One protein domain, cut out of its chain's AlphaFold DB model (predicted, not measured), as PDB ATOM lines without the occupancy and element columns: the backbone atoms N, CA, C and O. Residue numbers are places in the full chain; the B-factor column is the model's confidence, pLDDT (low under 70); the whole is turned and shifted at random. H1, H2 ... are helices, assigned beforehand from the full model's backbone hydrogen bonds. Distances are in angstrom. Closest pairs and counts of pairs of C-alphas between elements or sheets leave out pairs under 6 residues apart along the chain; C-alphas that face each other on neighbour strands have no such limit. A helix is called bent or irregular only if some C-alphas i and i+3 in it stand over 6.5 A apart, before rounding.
ATOM      1  N   ASN A 409     650.872 373.584 480.902       86.06
ATOM      2  CA  ASN A 409     649.830 372.571 480.904       86.06
ATOM      3  C   ASN A 409     648.497 373.116 480.335       86.06
ATOM      4  O   ASN A 409     648.337 374.296 480.008       86.06
ATOM      5  N   ALA A 410     647.502 372.240 480.173       83.44
ATOM      6  CA  ALA A 410     646.231 372.599 479.531       83.44
ATOM      7  C   ALA A 410     645.439 373.700 480.272       83.44
ATOM      8  O   ALA A 410     644.710 374.461 479.633       83.44
ATOM      9  N   GLN A 411     645.573 373.801 481.599       83.19
ATOM     10  CA  GLN A 411     644.892 374.820 482.404       83.19
ATOM     11  C   GLN A 411     645.637 376.158 482.339       83.19
ATOM     12  O   GLN A 411     645.018 377.216 482.224       83.19
ATOM     13  N   GLU A 412     646.965 376.113 482.313       85.75
ATOM     14  CA  GLU A 412     647.832 377.284 482.186       85.75
ATOM     15  C   GLU A 412     647.731 377.939 480.807       85.75
ATOM     16  O   GLU A 412     647.679 379.161 480.711       85.75
ATOM     17  N   ILE A 413     647.585 377.154 479.734       83.75
ATOM     18  CA  ILE A 413     647.289 377.672 478.387       83.75
ATOM     19  C   ILE A 413     645.952 378.439 478.368       83.75
ATOM     20  O   ILE A 413     645.844 379.481 477.711       83.75
ATOM     21  N   ALA A 414     644.941 377.970 479.109       84.06
ATOM     22  CA  ALA A 414     643.673 378.685 479.262       84.06
ATOM     23  C   ALA A 414     643.831 379.961 480.112       84.06
ATOM     24  O   ALA A 414     643.321 381.016 479.730       84.06
ATOM     25  N   ALA A 415     644.580 379.897 481.219       85.50
ATOM     26  CA  ALA A 415     644.876 381.044 482.077       85.50
ATOM     27  C   ALA A 415     645.689 382.130 481.345       85.50
ATOM     28  O   ALA A 415     645.366 383.312 481.453       85.50
ATOM     29  N   TYR A 416     646.672 381.736 480.534       86.19
ATOM     30  CA  TYR A 416     647.453 382.602 479.649       86.19
ATOM     31  C   TYR A 416     646.557 383.354 478.658       86.19
ATOM     32  O   TYR A 416     646.632 384.577 478.545       86.19
ATOM     33  N   ALA A 417     645.668 382.646 477.955       86.69
ATOM     34  CA  ALA A 417     644.785 383.267 476.973       86.69
ATOM     35  C   ALA A 417     643.709 384.165 477.610       86.69
ATOM     36  O   ALA A 417     643.374 385.222 477.066       86.69
ATOM     37  N   GLN A 418     643.209 383.793 478.791       87.25
ATOM     38  CA  GLN A 418     642.298 384.634 479.560       87.25
ATOM     39  C   GLN A 418     643.011 385.871 480.137       87.25
ATOM     40  O   GLN A 418     642.431 386.955 480.124       87.25
ATOM     41  N   GLY A 419     644.260 385.743 480.592       84.81
ATOM     42  CA  GLY A 419     645.043 386.828 481.189       84.81
ATOM     43  C   GLY A 419     645.601 387.833 480.178       84.81
ATOM     44  O   GLY A 419     645.439 389.035 480.358       84.81
ATOM     45  N   GLU A 420     646.221 387.362 479.091       86.75
ATOM     46  CA  GLU A 420     646.862 388.229 478.086       86.75
ATOM     47  C   GLU A 420     645.904 388.699 476.977       86.75
ATOM     48  O   GLU A 420     646.137 389.739 476.359       86.75
ATOM     49  N   TYR A 421     644.830 387.947 476.697       84.25
ATOM     50  CA  TYR A 421     643.916 388.230 475.579       84.25
ATOM     51  C   TYR A 421     642.436 388.346 475.967       84.25
ATOM     52  O   TYR A 421     641.615 388.607 475.083       84.25
ATOM     53  N   SER A 422     642.081 388.181 477.252       84.31
ATOM     54  CA  SER A 422     640.682 388.166 477.732       84.31
ATOM     55  C   SER A 422     639.790 387.193 476.947       84.31
ATOM     56  O   SER A 422     638.612 387.465 476.705       84.31
ATOM     57  N   PHE A 423     640.365 386.073 476.496       85.25
ATOM     58  CA  PHE A 423     639.728 385.149 475.565       85.25
ATOM     59  C   PHE A 423     639.740 383.711 476.090       85.25
ATOM     60  O   PHE A 423     640.794 383.094 476.237       85.25
ATOM     61  N   GLN A 424     638.542 383.157 476.288       84.81
ATOM     62  CA  GLN A 424     638.342 381.749 476.620       84.81
ATOM     63  C   GLN A 424     638.584 380.887 475.374       84.81
ATOM     64  O   GLN A 424     637.809 380.916 474.415       84.81
ATOM     65  N   VAL A 425     639.680 380.131 475.381       81.94
ATOM     66  CA  VAL A 425     640.077 379.262 474.267       81.94
ATOM     67  C   VAL A 425     639.213 377.995 474.267       81.94
ATOM     68  O   VAL A 425     639.096 377.352 475.308       81.94
ATOM     69  N   PRO A 426     638.630 377.582 473.123       84.88
ATOM     70  CA  PRO A 426     637.915 376.311 473.036       84.88
ATOM     71  C   PRO A 426     638.835 375.125 473.350       84.88
ATOM     72  O   PRO A 426     639.941 375.049 472.814       84.88
ATOM     73  N   GLN A 427     638.356 374.163 474.144       81.75
ATOM     74  CA  GLN A 427     639.140 372.997 474.578       81.75
ATOM     75  C   GLN A 427     639.816 372.260 473.405       81.75
ATOM     76  O   GLN A 427     641.004 371.971 473.464       81.75
ATOM     77  N   SER A 428     639.122 372.113 472.271       81.62
ATOM     78  CA  SER A 428     639.632 371.484 471.040       81.62
ATOM     79  C   SER A 428     640.802 372.209 470.345       81.62
ATOM     80  O   SER A 428     641.367 371.696 469.373       81.62
ATOM     81  N   VAL A 429     641.173 373.406 470.810       81.62
ATOM     82  CA  VAL A 429     642.401 374.121 470.424       81.62
ATOM     83  C   VAL A 429     643.517 373.862 471.440       81.62
ATOM     84  O   VAL A 429     644.667 373.706 471.036       81.62
ATOM     85  N   ILE A 430     643.186 373.740 472.730       81.44
ATOM     86  CA  ILE A 430     644.122 373.365 473.804       81.44
ATOM     87  C   ILE A 430     644.602 371.921 473.600       81.44
ATOM     88  O   ILE A 430     645.804 371.667 473.576       81.44
ATOM     89  N   ASP A 431     643.683 370.995 473.315       81.69
ATOM     90  CA  ASP A 431     643.994 369.590 473.010       81.69
ATOM     91  C   ASP A 431     644.911 369.469 471.772       81.69
ATOM     92  O   ASP A 431     645.797 368.621 471.712       81.69
ATOM     93  N   ARG A 432     644.761 370.374 470.792       79.88
ATOM     94  CA  ARG A 432     645.605 370.456 469.579       79.88
ATOM     95  C   ARG A 432     646.993 371.067 469.841       79.88
ATOM     96  O   ARG A 432     647.907 370.916 469.023       79.88
ATOM     97  N   LEU A 433     647.154 371.793 470.947       79.94
ATOM     98  CA  LEU A 433     648.435 372.342 471.387       79.94
ATOM     99  C   LEU A 433     649.235 371.309 472.181       79.94
ATOM    100  O   LEU A 433     650.378 371.051 471.810       79.94
ATOM    101  N   VAL A 434     648.614 370.697 473.194       77.69
ATOM    102  CA  VAL A 434     649.235 369.684 474.070       77.69
ATOM    103  C   VAL A 434     649.403 368.332 473.356       77.69
ATOM    104  O   VAL A 434     650.385 367.634 473.580       77.69
ATOM    105  N   GLY A 435     648.504 367.993 472.427       68.19
ATOM    106  CA  GLY A 435     648.571 366.780 471.610       68.19
ATOM    107  C   GLY A 435     647.710 365.622 472.129       68.19
ATOM    108  O   GLY A 435     647.304 365.574 473.289       68.19
ATOM    109  N   SER A 436     647.426 364.674 471.233       56.72
ATOM    110  CA  SER A 436     646.530 363.538 471.490       56.72
ATOM    111  C   SER A 436     647.313 362.268 471.841       56.72
ATOM    112  O   SER A 436     647.672 361.495 470.953       56.72
ATOM    113  N   GLY A 437     647.554 362.044 473.133       53.03
ATOM    114  CA  GLY A 437     648.178 360.833 473.682       53.03
ATOM    115  C   GLY A 437     648.167 360.838 475.216       53.03
ATOM    116  O   GLY A 437     647.745 361.826 475.820       53.03
ATOM    117  N   ASP A 438     648.624 359.750 475.846       46.56
ATOM    118  CA  ASP A 438     648.696 359.656 477.318       46.56
ATOM    119  C   ASP A 438     649.776 360.575 477.920       46.56
ATOM    120  O   ASP A 438     649.601 361.113 479.012       46.56
ATOM    121  N   ASP A 439     650.855 360.838 477.176       54.69
ATOM    122  CA  ASP A 439     651.935 361.763 477.544       54.69
ATOM    123  C   ASP A 439     651.517 363.245 477.384       54.69
ATOM    124  O   ASP A 439     652.080 363.998 476.586       54.69
ATOM    125  N   ARG A 440     650.523 363.697 478.162       63.06
ATOM    126  CA  ARG A 440     650.001 365.083 478.167       63.06
ATOM    127  C   ARG A 440     650.943 366.111 478.826       63.06
ATOM    128  O   ARG A 440     650.491 366.943 479.611       63.06
ATOM    129  N   ARG A 441     652.241 366.075 478.523       63.78
ATOM    130  CA  ARG A 441     653.306 366.869 479.178       63.78
ATOM    131  C   ARG A 441     653.329 368.375 478.834       63.78
ATOM    132  O   ARG A 441     654.383 368.982 478.873       63.78
ATOM    133  N   GLY A 442     652.207 368.993 478.464       75.00
ATOM    134  CA  GLY A 442     652.152 370.442 478.201       75.00
ATOM    135  C   GLY A 442     652.937 370.916 476.965       75.00
ATOM    136  O   GLY A 442     653.193 370.150 476.034       75.00
ATOM    137  N   VAL A 443     653.261 372.216 476.920       81.56
ATOM    138  CA  VAL A 443     653.994 372.859 475.814       81.56
ATOM    139  C   VAL A 443     655.202 373.641 476.326       81.56
ATOM    140  O   VAL A 443     655.071 374.592 477.094       81.56
ATOM    141  N   ASP A 444     656.387 373.278 475.841       80.62
ATOM    142  CA  ASP A 444     657.654 373.854 476.281       80.62
ATOM    143  C   ASP A 444     657.865 375.341 475.905       80.62
ATOM    144  O   ASP A 444     657.246 375.925 475.005       80.62
ATOM    145  N   LYS A 445     658.848 375.933 476.585       77.38
ATOM    146  CA  LYS A 445     659.323 377.319 476.454       77.38
ATOM    147  C   LYS A 445     659.742 377.741 475.039       77.38
ATOM    148  O   LYS A 445     659.609 378.916 474.681       77.38
ATOM    149  N   GLN A 446     660.245 376.823 474.209       79.12
ATOM    150  CA  GLN A 446     660.582 377.115 472.811       79.12
ATOM    151  C   GLN A 446     659.301 377.208 471.971       79.12
ATOM    152  O   GLN A 446     659.142 378.160 471.197       79.12
ATOM    153  N   ASN A 447     658.361 376.286 472.199       81.06
ATOM    154  CA  ASN A 447     657.077 376.173 471.508       81.06
ATOM    155  C   ASN A 447     655.981 377.158 471.967       81.06
ATOM    156  O   ASN A 447     654.922 377.207 471.338       81.06
ATOM    157  N   LEU A 448     656.222 378.036 472.952       79.81
ATOM    158  CA  LEU A 448     655.276 379.099 473.362       79.81
ATOM    159  C   LEU A 448     654.744 379.952 472.183       79.81
ATOM    160  O   LEU A 448     653.608 380.430 472.203       79.81
ATOM    161  N   ALA A 449     655.534 380.117 471.116       81.38
ATOM    162  CA  ALA A 449     655.100 380.804 469.897       81.38
ATOM    163  C   ALA A 449     653.900 380.113 469.207       81.38
ATOM    164  O   ALA A 449     652.992 380.798 468.732       81.38
ATOM    165  N   ARG A 450     653.856 378.772 469.215       81.38
ATOM    166  CA  ARG A 450     652.754 377.953 468.679       81.38
ATOM    167  C   ARG A 450     651.476 378.133 469.502       81.38
ATOM    168  O   ARG A 450     650.404 378.268 468.916       81.38
ATOM    169  N   VAL A 451     651.592 378.218 470.834       83.25
ATOM    170  CA  VAL A 451     650.467 378.546 471.736       83.25
ATOM    171  C   VAL A 451     649.882 379.906 471.362       83.25
ATOM    172  O   VAL A 451     648.703 379.999 471.023       83.25
ATOM    173  N   ARG A 452     650.717 380.953 471.319       84.25
ATOM    174  CA  ARG A 452     650.283 382.312 470.958       84.25
ATOM    175  C   ARG A 452     649.621 382.373 469.575       84.25
ATOM    176  O   ARG A 452     648.607 383.053 469.419       84.25
ATOM    177  N   GLN A 453     650.155 381.655 468.584       84.69
ATOM    178  CA  GLN A 453     649.571 381.584 467.243       84.69
ATOM    179  C   GLN A 453     648.185 380.920 467.255       84.69
ATOM    180  O   GLN A 453     647.240 381.477 466.698       84.69
ATOM    181  N   ALA A 454     648.035 379.769 467.916       83.56
ATOM    182  CA  ALA A 454     646.763 379.048 467.984       83.56
ATOM    183  C   ALA A 454     645.681 379.820 468.759       83.56
ATOM    184  O   ALA A 454     644.528 379.849 468.329       83.56
ATOM    185  N   VAL A 455     646.049 380.510 469.846       85.31
ATOM    186  CA  VAL A 455     645.148 381.420 470.577       85.31
ATOM    187  C   VAL A 455     644.707 382.587 469.685       85.31
ATOM    188  O   VAL A 455     643.525 382.929 469.659       85.31
ATOM    189  N   GLY A 456     645.623 383.157 468.891       85.25
ATOM    190  CA  GLY A 456     645.306 384.193 467.903       85.25
ATOM    191  C   GLY A 456     644.315 383.726 466.829       85.25
ATOM    192  O   GLY A 456     643.333 384.418 466.565       85.25
ATOM    193  N   VAL A 457     644.525 382.530 466.266       85.50
ATOM    194  CA  VAL A 457     643.606 381.912 465.291       85.50
ATOM    195  C   VAL A 457     642.234 381.653 465.919       85.50
ATOM    196  O   VAL A 457     641.222 382.058 465.352       85.50
ATOM    197  N   ALA A 458     642.178 381.062 467.116       86.12
ATOM    198  CA  ALA A 458     640.922 380.785 467.814       86.12
ATOM    199  C   ALA A 458     640.122 382.062 468.139       86.12
ATOM    200  O   ALA A 458     638.892 382.069 468.034       86.12
ATOM    201  N   ARG A 459     640.813 383.160 468.481       86.38
ATOM    202  CA  ARG A 459     640.210 384.477 468.727       86.38
ATOM    203  C   ARG A 459     639.571 385.063 467.467       86.38
ATOM    204  O   ARG A 459     638.448 385.566 467.550       86.38
ATOM    205  N   GLU A 460     640.235 384.976 466.312       85.31
ATOM    206  CA  GLU A 460     639.655 385.469 465.054       85.31
ATOM    207  C   GLU A 460     638.563 384.529 464.520       85.31
ATOM    208  O   GLU A 460     637.522 385.011 464.084       85.31
ATOM    209  N   GLU A 461     638.701 383.205 464.658       83.62
ATOM    210  CA  GLU A 461     637.606 382.262 464.384       83.62
ATOM    211  C   GLU A 461     636.340 382.608 465.186       83.62
ATOM    212  O   GLU A 461     635.234 382.578 464.645       83.62
ATOM    213  N   ALA A 462     636.482 382.941 466.473       83.44
ATOM    214  CA  ALA A 462     635.364 383.350 467.321       83.44
ATOM    215  C   ALA A 462     634.768 384.705 466.892       83.44
ATOM    216  O   ALA A 462     633.547 384.876 466.925       83.44
ATOM    217  N   ALA A 463     635.598 385.655 466.446       82.62
ATOM    218  CA  ALA A 463     635.135 386.927 465.895       82.62
ATOM    219  C   ALA A 463     634.374 386.738 464.569       82.62
ATOM    220  O   ALA A 463     633.278 387.270 464.413       82.62
ATOM    221  N   VAL A 464     634.898 385.924 463.649       85.12
ATOM    222  CA  VAL A 464     634.249 385.568 462.376       85.12
ATOM    223  C   VAL A 464     632.926 384.832 462.611       85.12
ATOM    224  O   VAL A 464     631.936 385.146 461.952       85.12
ATOM    225  N   LYS A 465     632.864 383.910 463.584       81.31
ATOM    226  CA  LYS A 465     631.617 383.226 463.976       81.31
ATOM    227  C   LYS A 465     630.554 384.218 464.473       81.31
ATOM    228  O   LYS A 465     629.419 384.133 464.011       81.31
ATOM    229  N   ARG A 466     630.914 385.195 465.321       82.44
ATOM    230  CA  ARG A 466     629.994 386.274 465.749       82.44
ATOM    231  C   ARG A 466     629.513 387.129 464.575       82.44
ATOM    232  O   ARG A 466     628.312 387.164 464.327       82.44
ATOM    233  N   ARG A 467     630.437 387.689 463.778       82.50
ATOM    234  CA  ARG A 467     630.107 388.497 462.584       82.50
ATOM    235  C   ARG A 467     629.176 387.750 461.621       82.50
ATOM    236  O   ARG A 467     628.272 388.355 461.058       82.50
ATOM    237  N   ARG A 468     629.364 386.434 461.438       79.44
ATOM    238  CA  ARG A 468     628.488 385.602 460.596       79.44
ATOM    239  C   ARG A 468     627.073 385.474 461.168       79.44
ATOM    240  O   ARG A 468     626.125 385.585 460.400       79.44
ATOM    241  N   VAL A 469     626.920 385.247 462.473       85.44
ATOM    242  CA  VAL A 469     625.597 385.161 463.125       85.44
ATOM    243  C   VAL A 469     624.885 386.517 463.097       85.44
ATOM    244  O   VAL A 469     623.705 386.579 462.762       85.44
ATOM    245  N   GLU A 470     625.608 387.604 463.368       81.56
ATOM    246  CA  GLU A 470     625.104 388.981 463.293       81.56
ATOM    247  C   GLU A 470     624.652 389.343 461.867       81.56
ATOM    248  O   GLU A 470     623.546 389.849 461.680       81.56
ATOM    249  N   ALA A 471     625.453 389.009 460.848       75.94
ATOM    250  CA  ALA A 471     625.107 389.230 459.444       75.94
ATOM    251  C   ALA A 471     623.949 388.338 458.961       75.94
ATOM    252  O   ALA A 471     623.113 388.793 458.185       75.94
ATOM    253  N   GLU A 472     623.856 387.084 459.416       81.50
ATOM    254  CA  GLU A 472     622.730 386.202 459.079       81.50
ATOM    255  C   GLU A 472     621.424 386.673 459.736       81.50
ATOM    256  O   GLU A 472     620.366 386.604 459.110       81.50
ATOM    257  N   LYS A 473     621.498 387.210 460.963       83.94
ATOM    258  CA  LYS A 473     620.369 387.858 461.637       83.94
ATOM    259  C   LYS A 473     619.933 389.122 460.885       83.94
ATOM    260  O   LYS A 473     618.781 389.178 460.464       83.94
ATOM    261  N   ARG A 474     620.854 390.059 460.611       81.38
ATOM    262  CA  ARG A 474     620.559 391.286 459.843       81.38
ATOM    263  C   ARG A 474     619.980 390.965 458.464       81.38
ATOM    264  O   ARG A 474     619.041 391.627 458.043       81.38
ATOM    265  N   ARG A 475     620.484 389.933 457.773       78.81
ATOM    266  CA  ARG A 475     619.937 389.520 456.471       78.81
ATOM    267  C   ARG A 475     618.481 389.068 456.583       78.81
ATOM    268  O   ARG A 475     617.682 389.537 455.791       78.81
ATOM    269  N   ARG A 476     618.123 388.227 457.567       85.19
ATOM    270  CA  ARG A 476     616.716 387.826 457.788       85.19
ATOM    271  C   ARG A 476     615.818 389.017 458.136       85.19
ATOM    272  O   ARG A 476     614.672 389.050 457.710       85.19
ATOM    273  N   GLU A 477     616.334 389.975 458.902       84.50
ATOM    274  CA  GLU A 477     615.600 391.192 459.273       84.50
ATOM    275  C   GLU A 477     615.336 392.077 458.041       84.50
ATOM    276  O   GLU A 477     614.190 392.436 457.792       84.50
ATOM    277  N   LEU A 478     616.348 392.313 457.196       80.06
ATOM    278  CA  LEU A 478     616.208 393.039 455.924       80.06
ATOM    279  C   LEU A 478     615.336 392.308 454.890       80.06
ATOM    280  O   LEU A 478     614.632 392.948 454.117       80.06
TER     281      LEU A 478
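This is residues 409 to 478 of the 694 residues of the protein "Hypothetical protein" of Symbiodinium sp. CCMP2456 (UniProt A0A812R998). A small compact head of two short helices, H1 and H2, and the first part of a long helix, H3, from which the rest of H3 sticks out as a straight arm with residues 463 to 478. In the head, H2 and the first part of H3 lie side by side as a helical hairpin, and H1 lies across them; the long link of residues 435 to 447 loops out at the end of the head away from the arm. The printed part has 70 residues, with three named helices in the order H1, H2, H3 and no named strand, and its class is all helix. The whole is loose, with a radius of gyration of the C-alphas of 15.2 A, and it spans 51 by 25 by 16 A, the arm making much of the length.

H1 is residues 410 to 421, 16.3 A from first to last C-alpha, and begins at C-alpha 410 (646.231, 372.599, 479.531). H2 is residues 427 to 434, 10.6 A long, and begins at C-alpha 427 (639.140, 372.997, 474.578). H3 is residues 448 to 478, 45.0 A long, running from C-alpha 448 (655.276, 379.099, 473.362) to C-alpha 478 (616.208, 393.039, 455.924). None of the three helices is bent or irregular.

H1 touches H2 with residues 410 to 414 alone, and the closest C-alphas are those of Ala 410 and Ile 430, 6.2 A apart. Their lines are about perpendicular, but only just, at 71 degrees. H1 and H3 are close but not clearly touching, with the C-alphas of Ala 417 and Val 455 the closest at 6.7 A. They run the same way at a steep tilt of 65 degrees. H2 and H3 form a helical hairpin, running opposite ways at a shallow tilt of 20 degrees. H3 touches H2 with residues 450 to 458 alone, and the closest C-alphas are those of Leu 433 and Val 451, 6.5 A apart. In H3 every O i to N i+4 pair is within hydrogen-bond range; in H1 it is 7 of 8 pairs and in H2 3 of 4.

The C-alphas of Asp 439 and Leu 478 are the two farthest apart, at 52.2 A. Residues 463 to 478 of H3 stand free; without them the body has 54 residues, spans 29 by 20 by 16 A and has a radius of gyration of 10.4 A. The link from H1 to H2 is tight, with 5 residues, and the link from H2 to H3 is long, with 13. The printed part has no cut. Its mean pLDDT is 80.4, and the model's confidence is under 70 in residues 435 to 441, within the long link.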